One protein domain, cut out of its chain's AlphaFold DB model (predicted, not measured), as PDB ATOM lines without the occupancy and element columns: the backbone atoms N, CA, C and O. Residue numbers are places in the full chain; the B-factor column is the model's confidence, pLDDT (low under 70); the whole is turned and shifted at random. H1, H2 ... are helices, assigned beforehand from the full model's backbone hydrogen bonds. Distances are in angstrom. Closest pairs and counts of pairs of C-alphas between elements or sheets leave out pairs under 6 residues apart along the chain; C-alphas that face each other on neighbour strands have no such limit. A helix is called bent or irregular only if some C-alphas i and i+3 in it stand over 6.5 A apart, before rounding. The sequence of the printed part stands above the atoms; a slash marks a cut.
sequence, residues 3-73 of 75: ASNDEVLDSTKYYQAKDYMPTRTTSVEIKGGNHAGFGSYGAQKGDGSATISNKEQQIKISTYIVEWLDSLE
ATOM      1  N   ALA A   3     183.413 139.716 204.857       97.94
ATOM      2  CA  ALA A   3     182.522 139.534 206.001       97.94
ATOM      3  C   ALA A   3     181.053 139.638 205.563       97.94
ATOM      4  O   ALA A   3     180.740 140.390 204.646       97.94
ATOM      5  N   SER A   4     180.157 138.857 206.175       98.12
ATOM      6  CA  SER A   4     178.786 138.692 205.658       98.12
ATOM      7  C   SER A   4     177.883 139.912 205.835       98.12
ATOM      8  O   SER A   4     176.866 140.003 205.157       98.12
ATOM      9  N   ASN A   5     178.225 140.804 206.765       97.62
ATOM     10  CA  ASN A   5     177.488 142.035 207.043       97.62
ATOM     11  C   ASN A   5     178.335 143.260 206.657       97.62
ATOM     12  O   ASN A   5     178.155 144.335 207.220       97.62
ATOM     13  N   ASP A   6     179.310 143.085 205.759       97.44
ATOM     14  CA  ASP A   6     180.015 144.198 205.130       97.44
ATOM     15  C   ASP A   6     179.108 144.798 204.048       97.44
ATOM     16  O   ASP A   6     178.912 144.205 202.987       97.44
ATOM     17  N   GLU A   7     178.536 145.966 204.340       96.62
ATOM     18  CA  GLU A   7     177.694 146.718 203.394       96.62
ATOM     19  C   GLU A   7     178.471 147.824 202.658       96.62
ATOM     20  O   GLU A   7     177.923 148.514 201.799       96.62
ATOM     21  N   VAL A   8     179.767 147.967 202.950       96.44
ATOM     22  CA  VAL A   8     180.673 148.893 202.256       96.44
ATOM     23  C   VAL A   8     181.243 148.240 200.992       96.44
ATOM     24  O   VAL A   8     181.508 148.918 199.995       96.44
ATOM     25  N   LEU A   9     181.430 146.918 201.009       95.00
ATOM     26  CA  LEU A   9     181.902 146.136 199.874       95.00
ATOM     27  C   LEU A   9     180.891 146.141 198.714       95.00
ATOM     28  O   LEU A   9     179.769 145.649 198.823       95.00
ATOM     29  N   ASP A  10     181.346 146.569 197.535       96.44
ATOM     30  CA  ASP A  10     180.618 146.358 196.280       96.44
ATOM     31  C   ASP A  10     180.670 144.871 195.888       96.44
ATOM     32  O   ASP A  10     181.623 144.389 195.264       96.44
ATOM     33  N   SER A  11     179.629 144.131 196.276       92.69
ATOM     34  CA  SER A  11     179.523 142.688 196.038       92.69
ATOM     35  C   SER A  11     179.576 142.329 194.551       92.69
ATOM     36  O   SER A  11     180.173 141.316 194.188       92.69
ATOM     37  N   THR A  12     179.011 143.164 193.673       95.94
ATOM     38  CA  THR A  12     179.021 142.917 192.223       95.94
ATOM     39  C   THR A  12     180.448 142.928 191.694       95.94
ATOM     40  O   THR A  12     180.873 141.973 191.039       95.94
ATOM     41  N   LYS A  13     181.221 143.967 192.036       97.38
ATOM     42  CA  LYS A  13     182.636 144.048 191.648       97.38
ATOM     43  C   LYS A  13     183.466 142.942 192.281       97.38
ATOM     44  O   LYS A  13     184.348 142.404 191.620       97.38
ATOM     45  N   TYR A  14     183.181 142.574 193.528       95.50
ATOM     46  CA  TYR A  14     183.869 141.470 194.192       95.50
ATOM     47  C   TYR A  14     183.682 140.140 193.450       95.50
ATOM     48  O   TYR A  14     184.668 139.448 193.201       95.50
ATOM     49  N   TYR A  15     182.454 139.791 193.054       94.06
ATOM     50  CA  TYR A  15     182.203 138.552 192.311       94.06
ATOM     51  C   TYR A  15     182.819 138.579 190.911       94.06
ATOM     52  O   TYR A  15     183.431 137.591 190.523       94.06
ATOM     53  N   GLN A  16     182.745 139.708 190.199       96.75
ATOM     54  CA  GLN A  16     183.417 139.875 188.903       96.75
ATOM     55  C   GLN A  16     184.941 139.749 189.020       96.75
ATOM     56  O   GLN A  16     185.592 139.175 188.154       96.75
ATOM     57  N   ALA A  17     185.529 140.250 190.111       95.88
ATOM     58  CA  ALA A  17     186.969 140.185 190.324       95.88
ATOM     59  C   ALA A  17     187.491 138.748 190.492       95.88
ATOM     60  O   ALA A  17     188.669 138.500 190.232       95.88
ATOM     61  N   LYS A  18     186.635 137.801 190.909       94.12
ATOM     62  CA  LYS A  18     187.032 136.398 191.104       94.12
ATOM     63  C   LYS A  18     187.501 135.732 189.816       94.12
ATOM     64  O   LYS A  18     188.393 134.893 189.891       94.12
ATOM     65  N   ASP A  19     186.982 136.150 188.663       95.31
ATOM     66  CA  ASP A  19     187.379 135.607 187.358       95.31
ATOM     67  C   ASP A  19     188.842 135.928 187.003       95.31
ATOM     68  O   ASP A  19     189.456 135.236 186.194       95.31
ATOM     69  N   TYR A  20     189.428 136.950 187.636       96.75
ATOM     70  CA  TYR A  20     190.824 137.350 187.437       96.75
ATOM     71  C   TYR A  20     191.785 136.754 188.475       96.75
ATOM     72  O   TYR A  20     192.985 137.033 188.440       96.75
ATOM     73  N   MET A  21     191.282 135.958 189.423       95.38
ATOM     74  CA  MET A  21     192.097 135.404 190.500       95.38
ATOM     75  C   MET A  21     192.798 134.110 190.058       95.38
ATOM     76  O   MET A  21     192.196 133.281 189.372       95.38
ATOM     77  N   PRO A  22     194.053 133.869 190.481       96.19
ATOM     78  CA  PRO A  22     194.711 132.583 190.273       96.19
ATOM     79  C   PRO A  22     193.892 131.421 190.846       96.19
ATOM     80  O   PRO A  22     193.277 131.556 191.904       96.19
ATOM     81  N   THR A  23     193.968 130.243 190.228       93.69
ATOM     82  CA  THR A  23     193.261 129.028 190.688       93.69
ATOM     83  C   THR A  23     193.609 128.612 192.119       93.69
ATOM     84  O   THR A  23     192.777 128.038 192.811       93.69
ATOM     85  N   ARG A  24     194.815 128.948 192.594       93.12
ATOM     86  CA  ARG A  24     195.276 128.707 193.973       93.12
ATOM     87  C   ARG A  24     194.765 129.721 195.010       93.12
ATOM     88  O   ARG A  24     195.294 129.780 196.114       93.12
ATOM     89  N   THR A  25     193.811 130.579 194.656       94.50
ATOM     90  CA  THR A  25     193.291 131.610 195.565       94.50
ATOM     91  C   THR A  25     192.324 131.006 196.574       94.50
ATOM     92  O   THR A  25     191.273 130.486 196.204       94.50
ATOM     93  N   THR A  26     192.621 131.162 197.861       94.62
ATOM     94  CA  THR A  26     191.704 130.789 198.941       94.62
ATOM     95  C   THR A  26     190.754 131.945 199.254       94.62
ATOM     96  O   THR A  26     191.175 133.061 199.561       94.62
ATOM     97  N   SER A  27     189.448 131.685 199.195       94.94
ATOM     98  CA  SER A  27     188.402 132.639 199.583       94.94
ATOM     99  C   SER A  27     187.732 132.190 200.875       94.94
ATOM    100  O   SER A  27     187.273 131.058 200.973       94.94
ATOM    101  N   VAL A  28     187.622 133.101 201.840       97.06
ATOM    102  CA  VAL A  28     186.920 132.876 203.112       97.06
ATOM    103  C   VAL A  28     186.006 134.058 203.420       97.06
ATOM    104  O   VAL A  28     186.329 135.197 203.072       97.06
ATOM    105  N   GLU A  29     184.883 133.791 204.081       97.94
ATOM    106  CA  GLU A  29     183.935 134.805 204.545       97.94
ATOM    107  C   GLU A  29     183.699 134.658 206.051       97.94
ATOM    108  O   GLU A  29     183.356 133.582 206.543       97.94
ATOM    109  N   ILE A  30     183.850 135.759 206.784       98.50
ATOM    110  CA  ILE A  30     183.561 135.834 208.212       98.50
ATOM    111  C   ILE A  30     182.061 136.063 208.395       98.50
ATOM    112  O   ILE A  30     181.557 137.179 208.248       98.50
ATOM    113  N   LYS A  31     181.339 134.996 208.742       98.44
ATOM    114  CA  LYS A  31     179.916 135.084 209.087       98.44
ATOM    115  C   LYS A  31     179.711 135.937 210.340       98.44
ATOM    116  O   LYS A  31     180.375 135.729 211.353       98.44
ATOM    117  N   GLY A  32     178.782 136.884 210.245       98.06
ATOM    118  CA  GLY A  32     178.427 137.838 211.292       98.06
ATOM    119  C   GLY A  32     179.371 139.031 211.437       98.06
ATOM    120  O   GLY A  32     179.071 139.925 212.224       98.06
ATOM    121  N   GLY A  33     180.492 139.070 210.713       97.94
ATOM    122  CA  GLY A  33     181.397 140.220 210.719       97.94
ATOM    123  C   GLY A  33     180.928 141.343 209.791       97.94
ATOM    124  O   GLY A  33     180.136 141.095 208.882       97.94
ATOM    125  N   ASN A  34     181.465 142.548 209.977       97.62
ATOM    126  CA  ASN A  34     181.213 143.723 209.130       97.62
ATOM    127  C   ASN A  34     182.518 144.369 208.623       97.62
ATOM    128  O   ASN A  34     183.609 143.865 208.911       97.62
ATOM    129  N   HIS A  35     182.429 145.471 207.872       97.31
ATOM    130  CA  HIS A  35     183.594 146.152 207.298       97.31
ATOM    131  C   HIS A  35     184.539 146.702 208.374       97.31
ATOM    132  O   HIS A  35     185.746 146.443 208.384       97.31
ATOM    133  N   ALA A  36     183.980 147.431 209.338       97.00
ATOM    134  CA  ALA A  36     184.739 148.054 210.416       97.00
ATOM    135  C   ALA A  36     185.536 147.046 211.258       97.00
ATOM    136  O   ALA A  36     186.592 147.369 211.817       97.00
ATOM    137  N   GLY A  37     185.027 145.818 211.347       97.19
ATOM    138  CA  GLY A  37     185.623 144.726 212.091       97.19
ATOM    139  C   GLY A  37     186.994 144.280 211.587       97.19
ATOM    140  O   GLY A  37     187.703 143.632 212.352       97.19
ATOM    141  N   PHE A  38     187.412 144.656 210.371       96.94
ATOM    142  CA  PHE A  38     188.749 144.346 209.848       96.94
ATOM    143  C   PHE A  38     189.867 145.202 210.449       96.94
ATOM    144  O   PHE A  38     190.964 144.694 210.669       96.94
ATOM    145  N   GLY A  39     189.601 146.475 210.749       93.06
ATOM    146  CA  GLY A  39     190.611 147.414 211.252       93.06
ATOM    147  C   GLY A  39     190.327 147.984 212.639       93.06
ATOM    148  O   GLY A  39     191.057 148.853 213.103       93.06
ATOM    149  N   SER A  40     189.268 147.511 213.303       88.62
ATOM    150  CA  SER A  40     188.809 148.027 214.602       88.62
ATOM    151  C   SER A  40     188.470 149.520 214.579       88.62
ATOM    152  O   SER A  40     188.691 150.241 215.548       88.62
ATOM    153  N   TYR A  41     187.886 149.983 213.472       86.56
ATOM    154  CA  TYR A  41     187.569 151.396 213.241       86.56
ATOM    155  C   TYR A  41     186.353 151.909 214.032       86.56
ATOM    156  O   TYR A  41     186.059 153.102 213.999       86.56
ATOM    157  N   GLY A  42     185.642 151.024 214.739       87.62
ATOM    158  CA  GLY A  42     184.324 151.325 215.297       87.62
ATOM    159  C   GLY A  42     183.253 151.425 214.207       87.62
ATOM    160  O   GLY A  42     183.530 151.202 213.033       87.62
ATOM    161  N   ALA A  43     182.010 151.726 214.583       90.38
ATOM    162  CA  ALA A  43     180.907 151.783 213.623       90.38
ATOM    163  C   ALA A  43     181.177 152.802 212.499       90.38
ATOM    164  O   ALA A  43     181.527 153.953 212.767       90.38
ATOM    165  N   GLN A  44     180.978 152.383 211.248       89.81
ATOM    166  CA  GLN A  44     181.150 153.231 210.071       89.81
ATOM    167  C   GLN A  44     179.815 153.505 209.381       89.81
ATOM    168  O   GLN A  44     178.904 152.680 209.371       89.81
ATOM    169  N   LYS A  45     179.687 154.701 208.800       93.19
ATOM    170  CA  LYS A  45     178.485 155.087 208.059       93.19
ATOM    171  C   LYS A  45     178.370 154.244 206.787       93.19
ATOM    172  O   LYS A  45     179.271 154.290 205.955       93.19
ATOM    173  N   GLY A  46     177.231 153.576 206.614       93.81
ATOM    174  CA  GLY A  46     176.964 152.730 205.447       93.81
ATOM    175  C   GLY A  46     177.560 151.325 205.542       93.81
ATOM    176  O   GLY A  46     177.469 150.588 204.573       93.81
ATOM    177  N   ASP A  47     178.154 150.966 206.681       97.00
ATOM    178  CA  ASP A  47     178.492 149.578 206.995       97.00
ATOM    179  C   ASP A  47     177.306 148.879 207.672       97.00
ATOM    180  O   ASP A  47     176.469 149.521 208.317       97.00
ATOM    181  N   GLY A  48     177.275 147.554 207.568       96.25
ATOM    182  CA  GLY A  48     176.301 146.731 208.259       96.25
ATOM    183  C   GLY A  48     176.646 146.570 209.739       96.25
ATOM    184  O   GLY A  48     177.768 146.797 210.206       96.25
ATOM    185  N   SER A  49     175.653 146.151 210.519       96.38
ATOM    186  CA  SER A  49     175.860 145.818 211.930       96.38
ATOM    187  C   SER A  49     176.406 144.397 212.065       96.38
ATOM    188  O   SER A  49     175.768 143.437 211.630       96.38
ATOM    189  N   ALA A  50     177.576 144.246 212.690       96.94
ATOM    190  CA  ALA A  50     178.112 142.932 213.029       96.94
ATOM    191  C   ALA A  50     177.231 142.224 214.076       96.94
ATOM    192  O   ALA A  50     176.709 142.853 214.997       96.94
ATOM    193  N   THR A  51     177.095 140.905 213.950       98.19
ATOM    194  CA  THR A  51     176.457 140.033 214.953       98.19
ATOM    195  C   THR A  51     177.468 139.316 215.846       98.19
ATOM    196  O   THR A  51     177.076 138.712 216.842       98.19
ATOM    197  N   ILE A  52     178.760 139.403 215.516       98.12
ATOM    198  CA  ILE A  52     179.874 139.002 216.382       98.12
ATOM    199  C   ILE A  52     180.602 140.239 216.907       98.12
ATOM    200  O   ILE A  52     180.552 141.318 216.315       98.12
ATOM    201  N   SER A  53     181.315 140.086 218.016       97.31
ATOM    202  CA  SER A  53     182.167 141.149 218.537       97.31
ATOM    203  C   SER A  53     183.357 141.421 217.610       97.31
ATOM    204  O   SER A  53     183.866 140.530 216.925       97.31
ATOM    205  N   ASN A  54     183.874 142.652 217.647       96.56
ATOM    206  CA  ASN A  54     185.099 143.003 216.926       96.56
ATOM    207  C   ASN A  54     186.274 142.083 217.318       96.56
ATOM    208  O   ASN A  54     187.020 141.637 216.451       96.56
ATOM    209  N   LYS A  55     186.384 141.719 218.605       97.50
ATOM    210  CA  LYS A  55     187.397 140.774 219.091       97.50
ATOM    211  C   LYS A  55     187.272 139.405 218.418       97.50
ATOM    212  O   LYS A  55     188.281 138.843 218.006       97.50
ATOM    213  N   GLU A  56     186.061 138.866 218.293       98.31
ATOM    214  CA  GLU A  56     185.836 137.589 217.605       98.31
ATOM    215  C   GLU A  56     186.183 137.673 216.118       98.31
ATOM    216  O   GLU A  56     186.808 136.753 215.590       98.31
ATOM    217  N   GLN A  57     185.832 138.773 215.445       98.44
ATOM    218  CA  GLN A  57     186.217 138.990 214.049       98.44
ATOM    219  C   GLN A  57     187.744 139.056 213.892       98.44
ATOM    220  O   GLN A  57     188.285 138.375 213.026       98.44
ATOM    221  N   GLN A  58     188.447 139.791 214.759       98.06
ATOM    222  CA  GLN A  58     189.912 139.890 214.751       98.06
ATOM    223  C   GLN A  58     190.595 138.540 215.000       98.06
ATOM    224  O   GLN A  58     191.534 138.196 214.287       98.06
ATOM    225  N   ILE A  59     190.081 137.734 215.937       98.38
ATOM    226  CA  ILE A  59     190.582 136.371 216.175       98.38
ATOM    227  C   ILE A  59     190.417 135.510 214.917       98.38
ATOM    228  O   ILE A  59     191.363 134.844 214.504       98.38
ATOM    229  N   LYS A  60     189.248 135.553 214.265       98.56
ATOM    230  CA  LYS A  60     189.017 134.813 213.012       98.56
ATOM    231  C   LYS A  60     189.965 135.264 211.902       98.56
ATOM    232  O   LYS A  60     190.526 134.416 211.219       98.56
ATOM    233  N   ILE A  61     190.175 136.576 211.750       98.25
ATOM    234  CA  ILE A  61     191.133 137.135 210.787       98.25
ATOM    235  C   ILE A  61     192.531 136.567 211.045       98.25
ATOM    236  O   ILE A  61     193.135 136.024 210.122       98.25
ATOM    237  N   SER A  62     193.027 136.643 212.286       98.19
ATOM    238  CA  SER A  62     194.365 136.142 212.613       98.19
ATOM    239  C   SER A  62     194.488 134.638 212.387       98.19
ATOM    240  O   SER A  62     195.475 134.200 211.807       98.19
ATOM    241  N   THR A  63     193.475 133.856 212.776       98.25
ATOM    242  CA  THR A  63     193.457 132.403 212.564       98.25
ATOM    243  C   THR A  63     193.541 132.062 211.082       98.25
ATOM    244  O   THR A  63     194.430 131.318 210.691       98.25
ATOM    245  N   TYR A  64     192.692 132.656 210.240       98.00
ATOM    246  CA  TYR A  64     192.689 132.361 208.806       98.00
ATOM    247  C   TYR A  64     193.976 132.787 208.097       98.00
ATOM    248  O   TYR A  64     194.384 132.135 207.142       98.00
ATOM    249  N   ILE A  65     194.615 133.877 208.535       97.44
ATOM    250  CA  ILE A  65     195.908 134.293 207.977       97.44
ATOM    251  C   ILE A  65     196.999 133.289 208.353       97.44
ATOM    252  O   ILE A  65     197.761 132.895 207.476       97.44
ATOM    253  N   VAL A  66     197.066 132.862 209.617       97.56
ATOM    254  CA  VAL A  66     198.052 131.867 210.074       97.56
ATOM    255  C   VAL A  66     197.837 130.528 209.371       97.56
ATOM    256  O   VAL A  66     198.773 130.010 208.782       97.56
ATOM    257  N   GLU A  67     196.603 130.023 209.322       96.25
ATOM    258  CA  GLU A  67     196.273 128.785 208.598       96.25
ATOM    259  C   GLU A  67     196.637 128.871 207.110       96.25
ATOM    260  O   GLU A  67     197.124 127.904 206.522       96.25
ATOM    261  N   TRP A  68     196.411 130.031 206.485       96.00
ATOM    262  CA  TRP A  68     196.816 130.248 205.102       96.00
ATOM    263  C   TRP A  68     198.338 130.218 204.951       96.00
ATOM    264  O   TRP A  68     198.821 129.549 204.044       96.00
ATOM    265  N   LEU A  69     199.090 130.884 205.834       95.88
ATOM    266  CA  LEU A  69     200.556 130.856 205.821       95.88
ATOM    267  C   LEU A  69     201.097 129.435 206.017       95.88
ATOM    268  O   LEU A  69     201.927 129.002 205.224       95.88
ATOM    269  N   ASP A  70     200.564 128.692 206.985       95.38
ATOM    270  CA  ASP A  70     200.944 127.299 207.244       95.38
ATOM    271  C   ASP A  70     200.667 126.398 206.028       95.38
ATOM    272  O   ASP A  70     201.400 125.449 205.769       95.38
ATOM    273  N   SER A  71     199.625 126.700 205.243       92.50
ATOM    274  CA  SER A  71     199.311 125.958 204.014       92.50
ATOM    275  C   SER A  71     200.283 126.216 202.855       92.50
ATOM    276  O   SER A  71     200.273 125.461 201.882       92.50
ATOM    277  N   LEU A  72     201.093 127.282 202.926       90.44
ATOM    278  CA  LEU A  72     202.120 127.591 201.925       90.44
ATOM    279  C   LEU A  72     203.425 126.836 202.173       90.44
ATOM    280  O   LEU A  72     204.211 126.676 201.238       90.44
ATOM    281  N   GLU A  73     203.674 126.411 203.411       80.69
ATOM    282  CA  GLU A  73     204.806 125.555 203.728       80.69
ATOM    283  C   GLU A  73     204.491 124.150 203.194       80.69
ATOM    284  O   GLU A  73     203.722 123.391 203.787       80.69
TER     285      GLU A  73
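AT A GLANCE: This is residues 3 to 73 of the 75 residues of the protein "Carboxymethylenebutenolidase family protein" of Tetragenococcus muriaticus PMC-11-5 (UniProt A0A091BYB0). A long helix, H2, makes one side of an open frame, and the shorter helix H1 makes the opposite side, running in nearly the same direction without contact between them. The chain leaves H1, runs back between the two helices through residues 26 to 31, and loops at one end before entering H2. The printed part has 71 residues and two named helices, H1 then H2, and no named strand; the class is all helix, with 29 residues in named elements, under half. It is only just compact, close to loose, with a radius of gyration of the C-alphas of 13.3 A and spans of 36 by 27 by 17 A.

IN THESE COORDINATES: H2, residues 54 to 72, is 27.4 A long, from C-alpha 54 at (185.099, 143.003, 216.926) to C-alpha 72 at (202.120, 127.591, 201.925). H1, residues 11 to 20, is 15.2 A long and begins at (179.523, 142.688, 196.038); it is neither bent nor irregular, but only just: C-alphas 16 and 19 are 6.0 A apart.

HOW THE PARTS SIT: H1 and H2 are apart, with no C-alpha of the one within 8 A of the other. Residues 10 to 17, of which 11 to 17 belong to H1, and residues 19 to 25 stand free. In H2 every O i to N i+4 pair is within hydrogen-bond range; in H1, 4 of 6 are.

THE WHOLE: The C-alphas of Lys 45 and Glu 73, the two farthest apart, are 39.8 A apart. The link from H1 to H2, 33 residues, is long. The printed part has no cut, and no printed residue is under 70 in pLDDT.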